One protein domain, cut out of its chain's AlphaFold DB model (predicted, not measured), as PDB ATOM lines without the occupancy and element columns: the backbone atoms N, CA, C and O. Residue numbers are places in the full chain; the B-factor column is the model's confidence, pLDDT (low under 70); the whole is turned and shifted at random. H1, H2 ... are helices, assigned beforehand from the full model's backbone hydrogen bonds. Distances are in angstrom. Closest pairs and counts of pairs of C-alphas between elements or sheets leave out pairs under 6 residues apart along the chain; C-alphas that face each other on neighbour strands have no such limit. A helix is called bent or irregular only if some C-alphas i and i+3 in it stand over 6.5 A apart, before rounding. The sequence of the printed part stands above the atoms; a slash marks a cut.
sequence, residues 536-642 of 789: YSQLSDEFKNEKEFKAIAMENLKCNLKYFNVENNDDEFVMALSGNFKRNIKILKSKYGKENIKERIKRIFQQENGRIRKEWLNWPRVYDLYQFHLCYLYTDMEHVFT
ATOM      1  N   TYR A 536     181.582 202.623  95.970       94.75
ATOM      2  CA  TYR A 536     180.429 203.234  96.624       94.75
ATOM      3  C   TYR A 536     179.852 204.420  95.839       94.75
ATOM      4  O   TYR A 536     178.638 204.580  95.762       94.75
ATOM      5  N   SER A 537     180.704 205.223  95.191       92.88
ATOM      6  CA  SER A 537     180.252 206.359  94.382       92.88
ATOM      7  C   SER A 537     179.390 205.955  93.187       92.88
ATOM      8  O   SER A 537     178.587 206.759  92.718       92.88
ATOM      9  N   GLN A 538     179.588 204.729  92.705       89.94
ATOM     10  CA  GLN A 538     178.982 204.164  91.501       89.94
ATOM     11  C   GLN A 538     177.735 203.324  91.809       89.94
ATOM     12  O   GLN A 538     177.032 202.919  90.888       89.94
ATOM     13  N   LEU A 539     177.441 203.072  93.088       93.06
ATOM     14  CA  LEU A 539     176.186 202.450  93.492       93.06
ATOM     15  C   LEU A 539     174.996 203.351  93.136       93.06
ATOM     16  O   LEU A 539     175.102 204.582  93.187       93.06
ATOM     17  N   SER A 540     173.859 202.728  92.824       93.50
ATOM     18  CA  SER A 540     172.578 203.431  92.743       93.50
ATOM     19  C   SER A 540     172.237 204.068  94.091       93.50
ATOM     20  O   SER A 540     172.696 203.610  95.142       93.50
ATOM     21  N   ASP A 541     171.417 205.117  94.074       94.12
ATOM     22  CA  ASP A 541     171.013 205.800  95.308       94.12
ATOM     23  C   ASP A 541     170.211 204.879  96.237       94.12
ATOM     24  O   ASP A 541     170.354 204.965  97.456       94.12
ATOM     25  N   GLU A 542     169.475 203.916  95.671       95.00
ATOM     26  CA  GLU A 542     168.845 202.818  96.411       95.00
ATOM     27  C   GLU A 542     169.876 202.075  97.279       95.00
ATOM     28  O   GLU A 542     169.744 202.056  98.501       95.00
ATOM     29  N   PHE A 543     170.969 201.567  96.690       95.38
ATOM     30  CA  PHE A 543     172.004 200.852  97.446       95.38
ATOM     31  C   PHE A 543     172.837 201.759  98.352       95.38
ATOM     32  O   PHE A 543     173.254 201.318  99.419       95.38
ATOM     33  N   LYS A 544     173.078 203.025  97.987       94.50
ATOM     34  CA  LYS A 544     173.771 203.984  98.872       94.50
ATOM     35  C   LYS A 544     172.977 204.271 100.145       94.50
ATOM     36  O   LYS A 544     173.564 204.528 101.193       94.50
ATOM     37  N   ASN A 545     171.651 204.231 100.074       93.44
ATOM     38  CA  ASN A 545     170.803 204.484 101.233       93.44
ATOM     39  C   ASN A 545     170.661 203.263 102.146       93.44
ATOM     40  O   ASN A 545     170.319 203.408 103.321       93.44
ATOM     41  N   GLU A 546     171.003 202.070 101.665       94.69
ATOM     42  CA  GLU A 546     170.972 200.871 102.484       94.69
ATOM     43  C   GLU A 546     172.086 200.820 103.539       94.69
ATOM     44  O   GLU A 546     173.283 200.927 103.255       94.69
ATOM     45  N   LYS A 547     171.687 200.518 104.779       91.06
ATOM     46  CA  LYS A 547     172.571 200.446 105.952       91.06
ATOM     47  C   LYS A 547     173.776 199.512 105.770       91.06
ATOM     48  O   LYS A 547     174.871 199.840 106.217       91.06
ATOM     49  N   GLU A 548     173.596 198.364 105.116       93.19
ATOM     50  CA  GLU A 548     174.668 197.376 104.908       93.19
ATOM     51  C   GLU A 548     175.774 197.912 103.982       93.19
ATOM     52  O   GLU A 548     176.964 197.775 104.274       93.19
ATOM     53  N   PHE A 549     175.393 198.580 102.892       94.62
ATOM     54  CA  PHE A 549     176.336 199.202 101.965       94.62
ATOM     55  C   PHE A 549     177.055 200.388 102.604       94.62
ATOM     56  O   PHE A 549     178.278 200.487 102.475       94.62
ATOM     57  N   LYS A 550     176.329 201.242 103.344       94.31
ATOM     58  CA  LYS A 550     176.936 202.332 104.125       94.31
ATOM     59  C   LYS A 550     178.007 201.799 105.074       94.31
ATOM     60  O   LYS A 550     179.133 202.293 105.054       94.31
ATOM     61  N   ALA A 551     177.693 200.742 105.826       89.75
ATOM     62  CA  ALA A 551     178.617 200.140 106.782       89.75
ATOM     63  C   ALA A 551     179.919 199.659 106.113       89.75
ATOM     64  O   ALA A 551     181.006 200.043 106.543       89.75
ATOM     65  N   ILE A 552     179.830 198.897 105.013       91.88
ATOM     66  CA  ILE A 552     181.019 198.401 104.290       91.88
ATOM     67  C   ILE A 552     181.834 199.562 103.701       91.88
ATOM     68  O   ILE A 552     183.063 199.574 103.776       91.88
ATOM     69  N   ALA A 553     181.172 200.564 103.122       93.25
ATOM     70  CA  ALA A 553     181.857 201.726 102.563       93.25
ATOM     71  C   ALA A 553     182.594 202.541 103.634       93.25
ATOM     72  O   ALA A 553     183.693 203.050 103.379       93.25
ATOM     73  N   MET A 554     182.023 202.628 104.835       90.00
ATOM     74  CA  MET A 554     182.599 203.311 105.989       90.00
ATOM     75  C   MET A 554     183.791 202.577 106.620       90.00
ATOM     76  O   MET A 554     184.677 203.233 107.173       90.00
ATOM     77  N   GLU A 555     183.925 201.255 106.450       88.88
ATOM     78  CA  GLU A 555     185.162 200.533 106.815       88.88
ATOM     79  C   GLU A 555     186.400 201.101 106.092       88.88
ATOM     80  O   GLU A 555     187.526 201.032 106.597       88.88
ATOM     81  N   ASN A 556     186.190 201.730 104.932       88.62
ATOM     82  CA  ASN A 556     187.207 202.417 104.142       88.62
ATOM     83  C   ASN A 556     186.893 203.911 103.973       88.62
ATOM     84  O   ASN A 556     186.982 204.466 102.875       88.62
ATOM     85  N   LEU A 557     186.594 204.584 105.088       84.75
ATOM     86  CA  LEU A 557     186.179 205.988 105.137       84.75
ATOM     87  C   LEU A 557     187.052 206.942 104.310       84.75
ATOM     88  O   LEU A 557     186.520 207.858 103.697       84.75
ATOM     89  N   LYS A 558     188.374 206.720 104.223       89.69
ATOM     90  CA  LYS A 558     189.292 207.565 103.425       89.69
ATOM     91  C   LYS A 558     188.783 207.794 101.996       89.69
ATOM     92  O   LYS A 558     188.929 208.886 101.462       89.69
ATOM     93  N   CYS A 559     188.216 206.755 101.395       87.25
ATOM     94  CA  CYS A 559     187.725 206.758 100.024       87.25
ATOM     95  C   CYS A 559     186.319 207.356  99.898       87.25
ATOM     96  O   CYS A 559     185.992 207.965  98.882       87.25
ATOM     97  N   ASN A 560     185.502 207.198 100.941       90.88
ATOM     98  CA  ASN A 560     184.059 207.412 100.867       90.88
ATOM     99  C   ASN A 560     183.543 208.577 101.721       90.88
ATOM    100  O   ASN A 560     182.360 208.884 101.659       90.88
ATOM    101  N   LEU A 561     184.407 209.269 102.471       89.88
ATOM    102  CA  LEU A 561     184.025 210.333 103.409       89.88
ATOM    103  C   LEU A 561     183.186 211.455 102.779       89.88
ATOM    104  O   LEU A 561     182.379 212.060 103.467       89.88
ATOM    105  N   LYS A 562     183.364 211.738 101.485       91.12
ATOM    106  CA  LYS A 562     182.582 212.755 100.760       91.12
ATOM    107  C   LYS A 562     181.111 212.378 100.538       91.12
ATOM    108  O   LYS A 562     180.329 213.250 100.193       91.12
ATOM    109  N   TYR A 563     180.754 211.105 100.704       92.25
ATOM    110  CA  TYR A 563     179.387 210.606 100.521       92.25
ATOM    111  C   TYR A 563     178.606 210.480 101.826       92.25
ATOM    112  O   TYR A 563     177.455 210.054 101.806       92.25
ATOM    113  N   PHE A 564     179.235 210.810 102.949       92.31
ATOM    114  CA  PHE A 564     178.648 210.682 104.267       92.31
ATOM    115  C   PHE A 564     178.682 212.039 104.952       92.31
ATOM    116  O   PHE A 564     179.726 212.696 105.001       92.31
ATOM    117  N   ASN A 565     177.554 212.448 105.520       93.06
ATOM    118  CA  ASN A 565     177.447 213.648 106.334       93.06
ATOM    119  C   ASN A 565     177.928 213.344 107.757       93.06
ATOM    120  O   ASN A 565     177.237 213.590 108.744       93.06
ATOM    121  N   VAL A 566     179.146 212.798 107.857       91.94
ATOM    122  CA  VAL A 566     179.739 212.404 109.134       91.94
ATOM    123  C   VAL A 566     179.812 213.595 110.070       91.94
ATOM    124  O   VAL A 566     179.771 213.376 111.262       91.94
ATOM    125  N   GLU A 567     179.884 214.832 109.573       90.69
ATOM    126  CA  GLU A 567     179.985 216.071 110.354       90.69
ATOM    127  C   GLU A 567     178.717 216.438 111.135       90.69
ATOM    128  O   GLU A 567     178.834 216.861 112.280       90.69
ATOM    129  N   ASN A 568     177.534 216.213 110.564       91.88
ATOM    130  CA  ASN A 568     176.271 216.640 111.177       91.88
ATOM    131  C   ASN A 568     175.330 215.476 111.513       91.88
ATOM    132  O   ASN A 568     174.270 215.692 112.092       91.88
ATOM    133  N   ASN A 569     175.698 214.245 111.154       94.00
ATOM    134  CA  ASN A 569     174.914 213.052 111.438       94.00
ATOM    135  C   ASN A 569     175.679 212.120 112.389       94.00
ATOM    136  O   ASN A 569     176.705 211.541 112.021       94.00
ATOM    137  N   ASP A 570     175.188 211.991 113.621       92.06
ATOM    138  CA  ASP A 570     175.813 211.160 114.653       92.06
ATOM    139  C   ASP A 570     175.716 209.662 114.351       92.06
ATOM    140  O   ASP A 570     176.659 208.929 114.644       92.06
ATOM    141  N   ASP A 571     174.663 209.209 113.667       90.81
ATOM    142  CA  ASP A 571     174.552 207.816 113.228       90.81
ATOM    143  C   ASP A 571     175.662 207.494 112.215       90.81
ATOM    144  O   ASP A 571     176.388 206.509 112.347       90.81
ATOM    145  N   GLU A 572     175.878 208.357 111.221       92.56
ATOM    146  CA  GLU A 572     176.959 208.148 110.248       92.56
ATOM    147  C   GLU A 572     178.349 208.288 110.881       92.56
ATOM    148  O   GLU A 572     179.288 207.600 110.477       92.56
ATOM    149  N   PHE A 573     178.488 209.120 111.913       92.25
ATOM    150  CA  PHE A 573     179.720 209.245 112.684       92.25
ATOM    151  C   PHE A 573     180.052 207.987 113.484       92.25
ATOM    152  O   PHE A 573     181.178 207.482 113.409       92.25
ATOM    153  N   VAL A 574     179.077 207.446 114.214       90.19
ATOM    154  CA  VAL A 574     179.249 206.212 114.985       90.19
ATOM    155  C   VAL A 574     179.526 205.036 114.040       90.19
ATOM    156  O   VAL A 574     180.409 204.228 114.322       90.19
ATOM    157  N   MET A 575     178.873 204.983 112.873       88.19
ATOM    158  CA  MET A 575     179.057 203.918 111.879       88.19
ATOM    159  C   MET A 575     180.438 204.004 111.224       88.19
ATOM    160  O   MET A 575     181.123 202.995 111.039       88.19
ATOM    161  N   ALA A 576     180.899 205.224 110.941       89.38
ATOM    162  CA  ALA A 576     182.247 205.468 110.455       89.38
ATOM    163  C   ALA A 576     183.287 204.969 111.458       89.38
ATOM    164  O   ALA A 576     184.252 204.307 111.083       89.38
ATOM    165  N   LEU A 577     183.107 205.251 112.742       88.00
ATOM    166  CA  LEU A 577     184.057 204.821 113.758       88.00
ATOM    167  C   LEU A 577     183.990 203.315 114.046       88.00
ATOM    168  O   LEU A 577     185.032 202.720 114.324       88.00
ATOM    169  N   SER A 578     182.825 202.685 113.911       85.25
ATOM    170  CA  SER A 578     182.661 201.250 114.139       85.25
ATOM    171  C   SER A 578     183.351 200.398 113.058       85.25
ATOM    172  O   SER A 578     183.997 199.399 113.368       85.25
ATOM    173  N   GLY A 579     183.359 200.829 111.791       83.31
ATOM    174  CA  GLY A 579     184.010 200.075 110.710       83.31
ATOM    175  C   GLY A 579     185.518 199.847 110.921       83.31
ATOM    176  O   GLY A 579     186.008 198.714 110.885       83.31
ATOM    177  N   ASN A 580     186.285 200.915 111.169       84.56
ATOM    178  CA  ASN A 580     187.726 200.836 111.444       84.56
ATOM    179  C   ASN A 580     188.190 201.993 112.335       84.56
ATOM    180  O   ASN A 580     188.782 202.968 111.862       84.56
ATOM    181  N   PHE A 581     187.937 201.864 113.636       84.56
ATOM    182  CA  PHE A 581     188.134 202.922 114.621       84.56
ATOM    183  C   PHE A 581     189.482 203.651 114.501       84.56
ATOM    184  O   PHE A 581     189.521 204.862 114.282       84.56
ATOM    185  N   LYS A 582     190.605 202.919 114.575       84.25
ATOM    186  CA  LYS A 582     191.959 203.508 114.592       84.25
ATOM    187  C   LYS A 582     192.268 204.292 113.315       84.25
ATOM    188  O   LYS A 582     192.878 205.361 113.376       84.25
ATOM    189  N   ARG A 583     191.872 203.766 112.154       87.38
ATOM    190  CA  ARG A 583     192.103 204.426 110.864       87.38
ATOM    191  C   ARG A 583     191.173 205.623 110.689       87.38
ATOM    192  O   ARG A 583     191.633 206.699 110.310       87.38
ATOM    193  N   ASN A 584     189.894 205.445 110.998       89.81
ATOM    194  CA  ASN A 584     188.859 206.436 110.746       89.81
ATOM    195  C   ASN A 584     188.955 207.611 111.717       89.81
ATOM    196  O   ASN A 584     188.858 208.751 111.274       89.81
ATOM    197  N   ILE A 585     189.312 207.388 112.987       88.81
ATOM    198  CA  ILE A 585     189.557 208.494 113.919       88.81
ATOM    199  C   ILE A 585     190.749 209.356 113.494       88.81
ATOM    200  O   ILE A 585     190.713 210.569 113.674       88.81
ATOM    201  N   LYS A 586     191.795 208.774 112.887       90.31
ATOM    202  CA  LYS A 586     192.927 209.546 112.349       90.31
ATOM    203  C   LYS A 586     192.475 210.456 111.204       90.31
ATOM    204  O   LYS A 586     192.860 211.620 111.173       90.31
ATOM    205  N   ILE A 587     191.639 209.935 110.304       91.19
ATOM    206  CA  ILE A 587     191.072 210.690 109.176       91.19
ATOM    207  C   ILE A 587     190.162 211.811 109.690       91.19
ATOM    208  O   ILE A 587     190.334 212.967 109.307       91.19
ATOM    209  N   LEU A 588     189.247 211.496 110.606       91.44
ATOM    210  CA  LEU A 588     188.315 212.466 111.176       91.44
ATOM    211  C   LEU A 588     189.039 213.564 111.964       91.44
ATOM    212  O   LEU A 588     188.749 214.736 111.757       91.44
ATOM    213  N   LYS A 589     190.050 213.217 112.774       92.56
ATOM    214  CA  LYS A 589     190.900 214.201 113.469       92.56
ATOM    215  C   LYS A 589     191.640 215.118 112.497       92.56
ATOM    216  O   LYS A 589     191.752 216.304 112.776       92.56
ATOM    217  N   SER A 590     192.135 214.584 111.375       92.50
ATOM    218  CA  SER A 590     192.831 215.397 110.368       92.50
ATOM    219  C   SER A 590     191.906 216.358 109.620       92.50
ATOM    220  O   SER A 590     192.364 217.412 109.202       92.50
ATOM    221  N   LYS A 591     190.622 216.008 109.462       93.69
ATOM    222  CA  LYS A 591     189.654 216.823 108.718       93.69
ATOM    223  C   LYS A 591     188.920 217.835 109.598       93.69
ATOM    224  O   LYS A 591     188.736 218.966 109.178       93.69
ATOM    225  N   TYR A 592     188.503 217.423 110.794       93.56
ATOM    226  CA  TYR A 592     187.613 218.205 111.659       93.56
ATOM    227  C   TYR A 592     188.303 218.758 112.913       93.56
ATOM    228  O   TYR A 592     187.678 219.485 113.676       93.56
ATOM    229  N   GLY A 593     189.576 218.422 113.148       94.31
ATOM    230  CA  GLY A 593     190.319 218.817 114.345       94.31
ATOM    231  C   GLY A 593     190.163 217.833 115.510       94.31
ATOM    232  O   GLY A 593     189.153 217.146 115.664       94.31
ATOM    233  N   LYS A 594     191.201 217.725 116.349       90.31
ATOM    234  CA  LYS A 594     191.251 216.747 117.452       90.31
ATOM    235  C   LYS A 594     190.213 217.027 118.544       90.31
ATOM    236  O   LYS A 594     189.578 216.075 118.997       90.31
ATOM    237  N   GLU A 595     190.058 218.287 118.947       88.00
ATOM    238  CA  GLU A 595     189.154 218.672 120.038       88.00
ATOM    239  C   GLU A 595     187.683 218.553 119.627       88.00
ATOM    240  O   GLU A 595     186.924 217.913 120.344       88.00
ATOM    241  N   ASN A 596     187.312 218.972 118.413       90.38
ATOM    242  CA  ASN A 596     185.948 218.799 117.893       90.38
ATOM    243  C   ASN A 596     185.511 217.325 117.870       90.38
ATOM    244  O   ASN A 596     184.406 216.981 118.284       90.38
ATOM    245  N   ILE A 597     186.394 216.418 117.431       90.19
ATOM    246  CA  ILE A 597     186.116 214.974 117.450       90.19
ATOM    247  C   ILE A 597     185.981 214.451 118.881       90.19
ATOM    248  O   ILE A 597     185.138 213.596 119.144       90.19
ATOM    249  N   LYS A 598     186.798 214.952 119.813       86.81
ATOM    250  CA  LYS A 598     186.739 214.571 121.227       86.81
ATOM    251  C   LYS A 598     185.431 215.036 121.869       86.81
ATOM    252  O   LYS A 598     184.762 214.221 122.493       86.81
ATOM    253  N   GLU A 599     185.055 216.299 121.696       87.75
ATOM    254  CA  GLU A 599     183.793 216.859 122.193       87.75
ATOM    255  C   GLU A 599     182.583 216.161 121.597       87.75
ATOM    256  O   GLU A 599     181.624 215.873 122.305       87.75
ATOM    257  N   ARG A 600     182.635 215.820 120.311       88.94
ATOM    258  CA  ARG A 600     181.536 215.107 119.676       88.94
ATOM    259  C   ARG A 600     181.387 213.679 120.175       88.94
ATOM    260  O   ARG A 600     180.269 213.262 120.447       88.94
ATOM    261  N   ILE A 601     182.492 212.954 120.357       86.88
ATOM    262  CA  ILE A 601     182.464 211.646 121.024       86.88
ATOM    263  C   ILE A 601     181.846 211.801 122.420       86.88
ATOM    264  O   ILE A 601     180.940 211.046 122.749       86.88
ATOM    265  N   LYS A 602     182.257 212.807 123.207       84.88
ATOM    266  CA  LYS A 602     181.638 213.070 124.517       84.88
ATOM    267  C   LYS A 602     180.134 213.304 124.394       84.88
ATOM    268  O   LYS A 602     179.387 212.599 125.043       84.88
ATOM    269  N   ARG A 603     179.681 214.201 123.514       87.19
ATOM    270  CA  ARG A 603     178.253 214.508 123.304       87.19
ATOM    271  C   ARG A 603     177.428 213.275 122.925       87.19
ATOM    272  O   ARG A 603     176.331 213.091 123.433       87.19
ATOM    273  N   ILE A 604     177.974 212.425 122.057       84.69
ATOM    274  CA  ILE A 604     177.353 211.166 121.623       84.69
ATOM    275  C   ILE A 604     177.178 210.200 122.800       84.69
ATOM    276  O   ILE A 604     176.159 209.519 122.874       84.69
ATOM    277  N   PHE A 605     178.145 210.153 123.721       76.75
ATOM    278  CA  PHE A 605     178.112 209.270 124.892       76.75
ATOM    279  C   PHE A 605     177.535 209.922 126.166       76.75
ATOM    280  O   PHE A 605     177.279 209.211 127.125       76.75
ATOM    281  N   GLN A 606     177.293 211.236 126.180       75.88
ATOM    282  CA  GLN A 606     176.757 212.014 127.310       75.88
ATOM    283  C   GLN A 606     175.322 212.515 127.055       75.88
ATOM    284  O   GLN A 606     174.939 213.563 127.570       75.88
ATOM    285  N   GLN A 607     174.528 211.826 126.226       69.12
ATOM    286  CA  GLN A 607     173.130 212.220 125.975       69.12
ATOM    287  C   GLN A 607     172.344 212.338 127.298       69.12
ATOM    288  O   GLN A 607     172.671 211.644 128.253       69.12
ATOM    289  N   GLU A 608     171.317 213.201 127.352       53.84
ATOM    290  CA  GLU A 608     170.666 213.734 128.579       53.84
ATOM    291  C   GLU A 608     170.214 212.701 129.631       53.84
ATOM    292  O   GLU A 608     170.048 213.053 130.796       53.84
ATOM    293  N   ASN A 609     170.084 211.423 129.264       63.94
ATOM    294  CA  ASN A 609     169.697 210.339 130.174       63.94
ATOM    295  C   ASN A 609     170.849 209.367 130.507       63.94
ATOM    296  O   ASN A 609     170.604 208.303 131.072       63.94
ATOM    297  N   GLY A 610     172.083 209.665 130.085       64.31
ATOM    298  CA  GLY A 610     173.266 208.805 130.231       64.31
ATOM    299  C   GLY A 610     173.242 207.515 129.399       64.31
ATOM    300  O   GLY A 610     174.157 206.706 129.502       64.31
ATOM    301  N   ARG A 611     172.209 207.295 128.576       66.81
ATOM    302  CA  ARG A 611     172.031 206.051 127.812       66.81
ATOM    303  C   ARG A 611     172.482 206.204 126.366       66.81
ATOM    304  O   ARG A 611     172.075 207.135 125.672       66.81
ATOM    305  N   ILE A 612     173.267 205.238 125.891       73.25
ATOM    306  CA  ILE A 612     173.562 205.075 124.462       73.25
ATOM    307  C   ILE A 612     172.257 204.697 123.748       73.25
ATOM    308  O   ILE A 612     171.490 203.869 124.237       73.25
ATOM    309  N   ARG A 613     172.019 205.252 122.555       80.25
ATOM    310  CA  ARG A 613     170.935 204.793 121.675       80.25
ATOM    311  C   ARG A 613     171.036 203.282 121.438       80.25
ATOM    312  O   ARG A 613     172.057 202.795 120.944       80.25
ATOM    313  N   LYS A 614     169.976 202.535 121.765       78.06
ATOM    314  CA  LYS A 614     169.947 201.062 121.670       78.06
ATOM    315  C   LYS A 614     170.275 200.556 120.267       78.06
ATOM    316  O   LYS A 614     170.869 199.495 120.095       78.06
ATOM    317  N   GLU A 615     169.949 201.337 119.247       80.44
ATOM    318  CA  GLU A 615     170.206 201.025 117.845       80.44
ATOM    319  C   GLU A 615     171.703 200.943 117.516       80.44
ATOM    320  O   GLU A 615     172.076 200.217 116.586       80.44
ATOM    321  N   TRP A 616     172.557 201.662 118.258       83.19
ATOM    322  CA  TRP A 616     174.013 201.646 118.084       83.19
ATOM    323  C   TRP A 616     174.665 200.431 118.737       83.19
ATOM    324  O   TRP A 616     175.682 199.954 118.238       83.19
ATOM    325  N   LEU A 617     174.071 199.877 119.798       76.81
ATOM    326  CA  LEU A 617     174.579 198.663 120.451       76.81
ATOM    327  C   LEU A 617     174.582 197.462 119.494       76.81
ATOM    328  O   LEU A 617     175.456 196.602 119.563       76.81
ATOM    329  N   ASN A 618     173.665 197.459 118.524       76.31
ATOM    330  CA  ASN A 618     173.589 196.435 117.487       76.31
ATOM    331  C   ASN A 618     174.650 196.582 116.382       76.31
ATOM    332  O   ASN A 618     174.684 195.772 115.453       76.31
ATOM    333  N   TRP A 619     175.477 197.633 116.398       76.88
ATOM    334  CA  TRP A 619     176.451 197.854 115.334       76.88
ATOM    335  C   TRP A 619     177.772 197.153 115.645       76.88
ATOM    336  O   TRP A 619     178.320 197.305 116.743       76.88
ATOM    337  N   PRO A 620     178.342 196.426 114.665       61.28
ATOM    338  CA  PRO A 620     179.622 195.760 114.851       61.28
ATOM    339  C   PRO A 620     180.670 196.772 115.314       61.28
ATOM    340  O   PRO A 620     180.848 197.789 114.656       61.28
ATOM    341  N   ARG A 621     181.371 196.483 116.419       71.88
ATOM    342  CA  ARG A 621     182.499 197.279 116.953       71.88
ATOM    343  C   ARG A 621     182.172 198.664 117.529       71.88
ATOM    344  O   ARG A 621     183.100 199.408 117.842       71.88
ATOM    345  N   VAL A 622     180.909 199.002 117.801       74.56
ATOM    346  CA  VAL A 622     180.606 200.144 118.702       74.56
ATOM    347  C   VAL A 622     181.233 199.945 120.094       74.56
ATOM    348  O   VAL A 622     181.602 200.894 120.780       74.56
ATOM    349  N   TYR A 623     181.515 198.698 120.457       68.00
ATOM    350  CA  TYR A 623     182.305 198.351 121.634       68.00
ATOM    351  C   TYR A 623     183.795 198.718 121.550       68.00
ATOM    352  O   TYR A 623     184.405 198.984 122.581       68.00
ATOM    353  N   ASP A 624     184.401 198.762 120.358       68.75
ATOM    354  CA  ASP A 624     185.806 199.185 120.206       68.75
ATOM    355  C   ASP A 624     185.934 200.699 120.432       68.75
ATOM    356  O   ASP A 624     186.901 201.183 121.021       68.75
ATOM    357  N   LEU A 625     184.911 201.434 119.996       68.38
ATOM    358  CA  LEU A 625     184.670 202.845 120.287       68.38
ATOM    359  C   LEU A 625     184.603 203.102 121.798       68.38
ATOM    360  O   LEU A 625     185.293 203.984 122.312       68.38
ATOM    361  N   TYR A 626     183.825 202.280 122.500       67.44
ATOM    362  CA  TYR A 626     183.741 202.279 123.955       67.44
ATOM    363  C   TYR A 626     185.089 201.946 124.601       67.44
ATOM    364  O   TYR A 626     185.557 202.703 125.440       67.44
ATOM    365  N   GLN A 627     185.780 200.890 124.153       64.38
ATOM    366  CA  GLN A 627     187.104 200.529 124.668       64.38
ATOM    367  C   GLN A 627     188.105 201.680 124.499       64.38
ATOM    368  O   GLN A 627     188.937 201.916 125.371       64.38
ATOM    369  N   PHE A 628     188.041 202.418 123.391       66.38
ATOM    370  CA  PHE A 628     188.860 203.610 123.235       66.38
ATOM    371  C   PHE A 628     188.471 204.708 124.225       66.38
ATOM    372  O   PHE A 628     189.360 205.324 124.807       66.38
ATOM    373  N   HIS A 629     187.178 204.951 124.436       64.62
ATOM    374  CA  HIS A 629     186.729 205.928 125.425       64.62
ATOM    375  C   HIS A 629     187.222 205.560 126.836       64.62
ATOM    376  O   HIS A 629     187.865 206.390 127.478       64.62
ATOM    377  N   LEU A 630     187.052 204.289 127.228       57.84
ATOM    378  CA  LEU A 630     187.539 203.702 128.481       57.84
ATOM    379  C   LEU A 630     189.052 203.837 128.667       57.84
ATOM    380  O   LEU A 630     189.524 204.184 129.740       57.84
ATOM    381  N   CYS A 631     189.834 203.495 127.641       54.84
ATOM    382  CA  CYS A 631     191.283 203.384 127.791       54.84
ATOM    383  C   CYS A 631     192.028 204.708 127.588       54.84
ATOM    384  O   CYS A 631     193.187 204.793 127.982       54.84
ATOM    385  N   TYR A 632     191.436 205.696 126.908       53.44
ATOM    386  CA  TYR A 632     192.186 206.867 126.432       53.44
ATOM    387  C   TYR A 632     191.624 208.227 126.825       53.44
ATOM    388  O   TYR A 632     192.358 209.207 126.682       53.44
ATOM    389  N   LEU A 633     190.355 208.341 127.229       55.03
ATOM    390  CA  LEU A 633     189.735 209.658 127.395       55.03
ATOM    391  C   LEU A 633     189.390 210.030 128.838       55.03
ATOM    392  O   LEU A 633     189.395 211.230 129.106       55.03
ATOM    393  N   TYR A 634     189.175 209.076 129.751       52.03
ATOM    394  CA  TYR A 634     188.808 209.377 131.140       52.03
ATOM    395  C   TYR A 634     189.277 208.312 132.141       52.03
ATOM    396  O   TYR A 634     189.115 207.120 131.904       52.03
ATOM    397  N   THR A 635     189.824 208.762 133.274       45.59
ATOM    398  CA  THR A 635     190.035 207.973 134.502       45.59
ATOM    399  C   THR A 635     188.808 207.974 135.423       45.59
ATOM    400  O   THR A 635     188.703 207.090 136.263       45.59
ATOM    401  N   ASP A 636     187.861 208.900 135.230       48.12
ATOM    402  CA  ASP A 636     186.639 209.022 136.037       48.12
ATOM    403  C   ASP A 636     185.441 208.428 135.295       48.12
ATOM    404  O   ASP A 636     184.829 209.044 134.420       48.12
ATOM    405  N   MET A 637     185.166 207.169 135.617       45.41
ATOM    406  CA  MET A 637     184.267 206.274 134.889       45.41
ATOM    407  C   MET A 637     182.844 206.191 135.460       45.41
ATOM    408  O   MET A 637     181.965 205.627 134.810       45.41
ATOM    409  N   GLU A 638     182.591 206.741 136.647       51.53
ATOM    410  CA  GLU A 638     181.366 206.464 137.417       51.53
ATOM    411  C   GLU A 638     180.093 207.156 136.893       51.53
ATOM    412  O   GLU A 638     179.003 206.879 137.385       51.53
ATOM    413  N   HIS A 639     180.185 208.039 135.892       50.66
ATOM    414  CA  HIS A 639     179.066 208.936 135.548       50.66
ATOM    415  C   HIS A 639     178.552 208.858 134.107       50.66
ATOM    416  O   HIS A 639     177.613 209.575 133.774       50.66
ATOM    417  N   VAL A 640     179.139 208.028 133.238       52.72
ATOM    418  CA  VAL A 640     178.788 208.050 131.800       52.72
ATOM    419  C   VAL A 640     177.860 206.909 131.385       52.72
ATOM    420  O   VAL A 640     177.041 207.110 130.501       52.72
ATOM    421  N   PHE A 641     177.948 205.736 132.015       59.31
ATOM    422  CA  PHE A 641     177.120 204.580 131.656       59.31
ATOM    423  C   PHE A 641     176.451 204.007 132.888       59.31
ATOM    424  O   PHE A 641     177.131 203.689 133.866       59.31
ATOM    425  N   THR A 642     175.135 203.828 132.817       68.44
ATOM    426  CA  THR A 642     174.390 203.187 133.898       68.44
ATOM    427  C   THR A 642     174.774 201.711 134.003       68.44
ATOM    428  O   THR A 642     175.216 201.095 133.031       68.44
TER     429      THR A 642
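This is residues 536 to 642 of the 789 residues of the protein "Predicted protein" of Naegleria gruberi (UniProt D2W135). Look for an elongated cluster of short helices, mostly steeply tilted to one another, with H4 in the middle: H2 packs on H4 toward one end, with H1 beyond it, and toward the other end H8 makes a corner with H4, its first residue, Val 622, meeting H4 near Ser 578, where H6, H7 and the tail of residues 633 to 642 also lie on that side of H4. H5 makes a corner with H4, and H3 packs on H5. The printed part has 107 residues, with eight named helices in the order H1 to H8 and no named strand; its class is all helix. It is compact, with a radius of gyration of the C-alphas of 14.0 A, and spans 46 by 28 by 20 A.

Start at H5, residues 581 to 592, one of the two longest helices. With residues 584 to 587 alone it touches H3, residues 557 to 563, at a steep tilt of 52 degrees; their closest C-alphas, Leu 557 and Asn 584, are 6.2 A apart. H5 only just touches H4, residues 570 to 579, with 3 pairs of C-alphas within 8 A, and only at the corner; the closest C-alphas are those of Leu 577 and Asn 584, 5.9 A. H4 is the hub and also touches H2, residues 547 to 555, at a steep tilt of 59 degrees, the same way; the closest C-alphas, Glu 555 and Gly 579, are 4.1 A apart. H8, residues 622 to 632, touches H4 about perpendicular, at 85 degrees, closest at C-alphas 578 and 622, 5.1 A. H6, residues 594 to 605, is close to H5 but not clearly touching, closest at C-alphas 589 and 597, 6.3 A; H6 and H8 are near each other. H7, residues 614 to 617, is likewise close to H4, at C-alphas 574 and 616, 7.6 A. H1, residues 541 to 545, is close to H2, at C-alphas 544 and 550, 6.4 A, and apart from H4. Every O i to N i+4 pair is within hydrogen-bond range in H1, H2, H4, H6 and H8; H5 has 7 of 8, H3 has 1 of 3 beside 2 of 4 O i to N i+3 pairs, and H7 is too short for such a pair.

Find C-alpha 581 at (188.134, 202.922, 114.621); from there H5 runs 15.6 A to Tyr 592. H6 is 16.8 A long, H8 15.5 A, H4 14.3 A and H2 12.6 A. H3 is irregular: C-alphas 559 and 562 are 7.9 A apart. H1 begins at C-alpha 541, (171.013, 205.800, 95.308), and H8 ends at C-alpha 632, (192.186, 206.867, 126.432).

The two C-alphas farthest apart, Gln 538 and Glu 638, are 46.0 A apart. The printed part has no cut, and no link is long. Look for low confidence, under 70, at residues 607 to 611, 620 and 623 to 642.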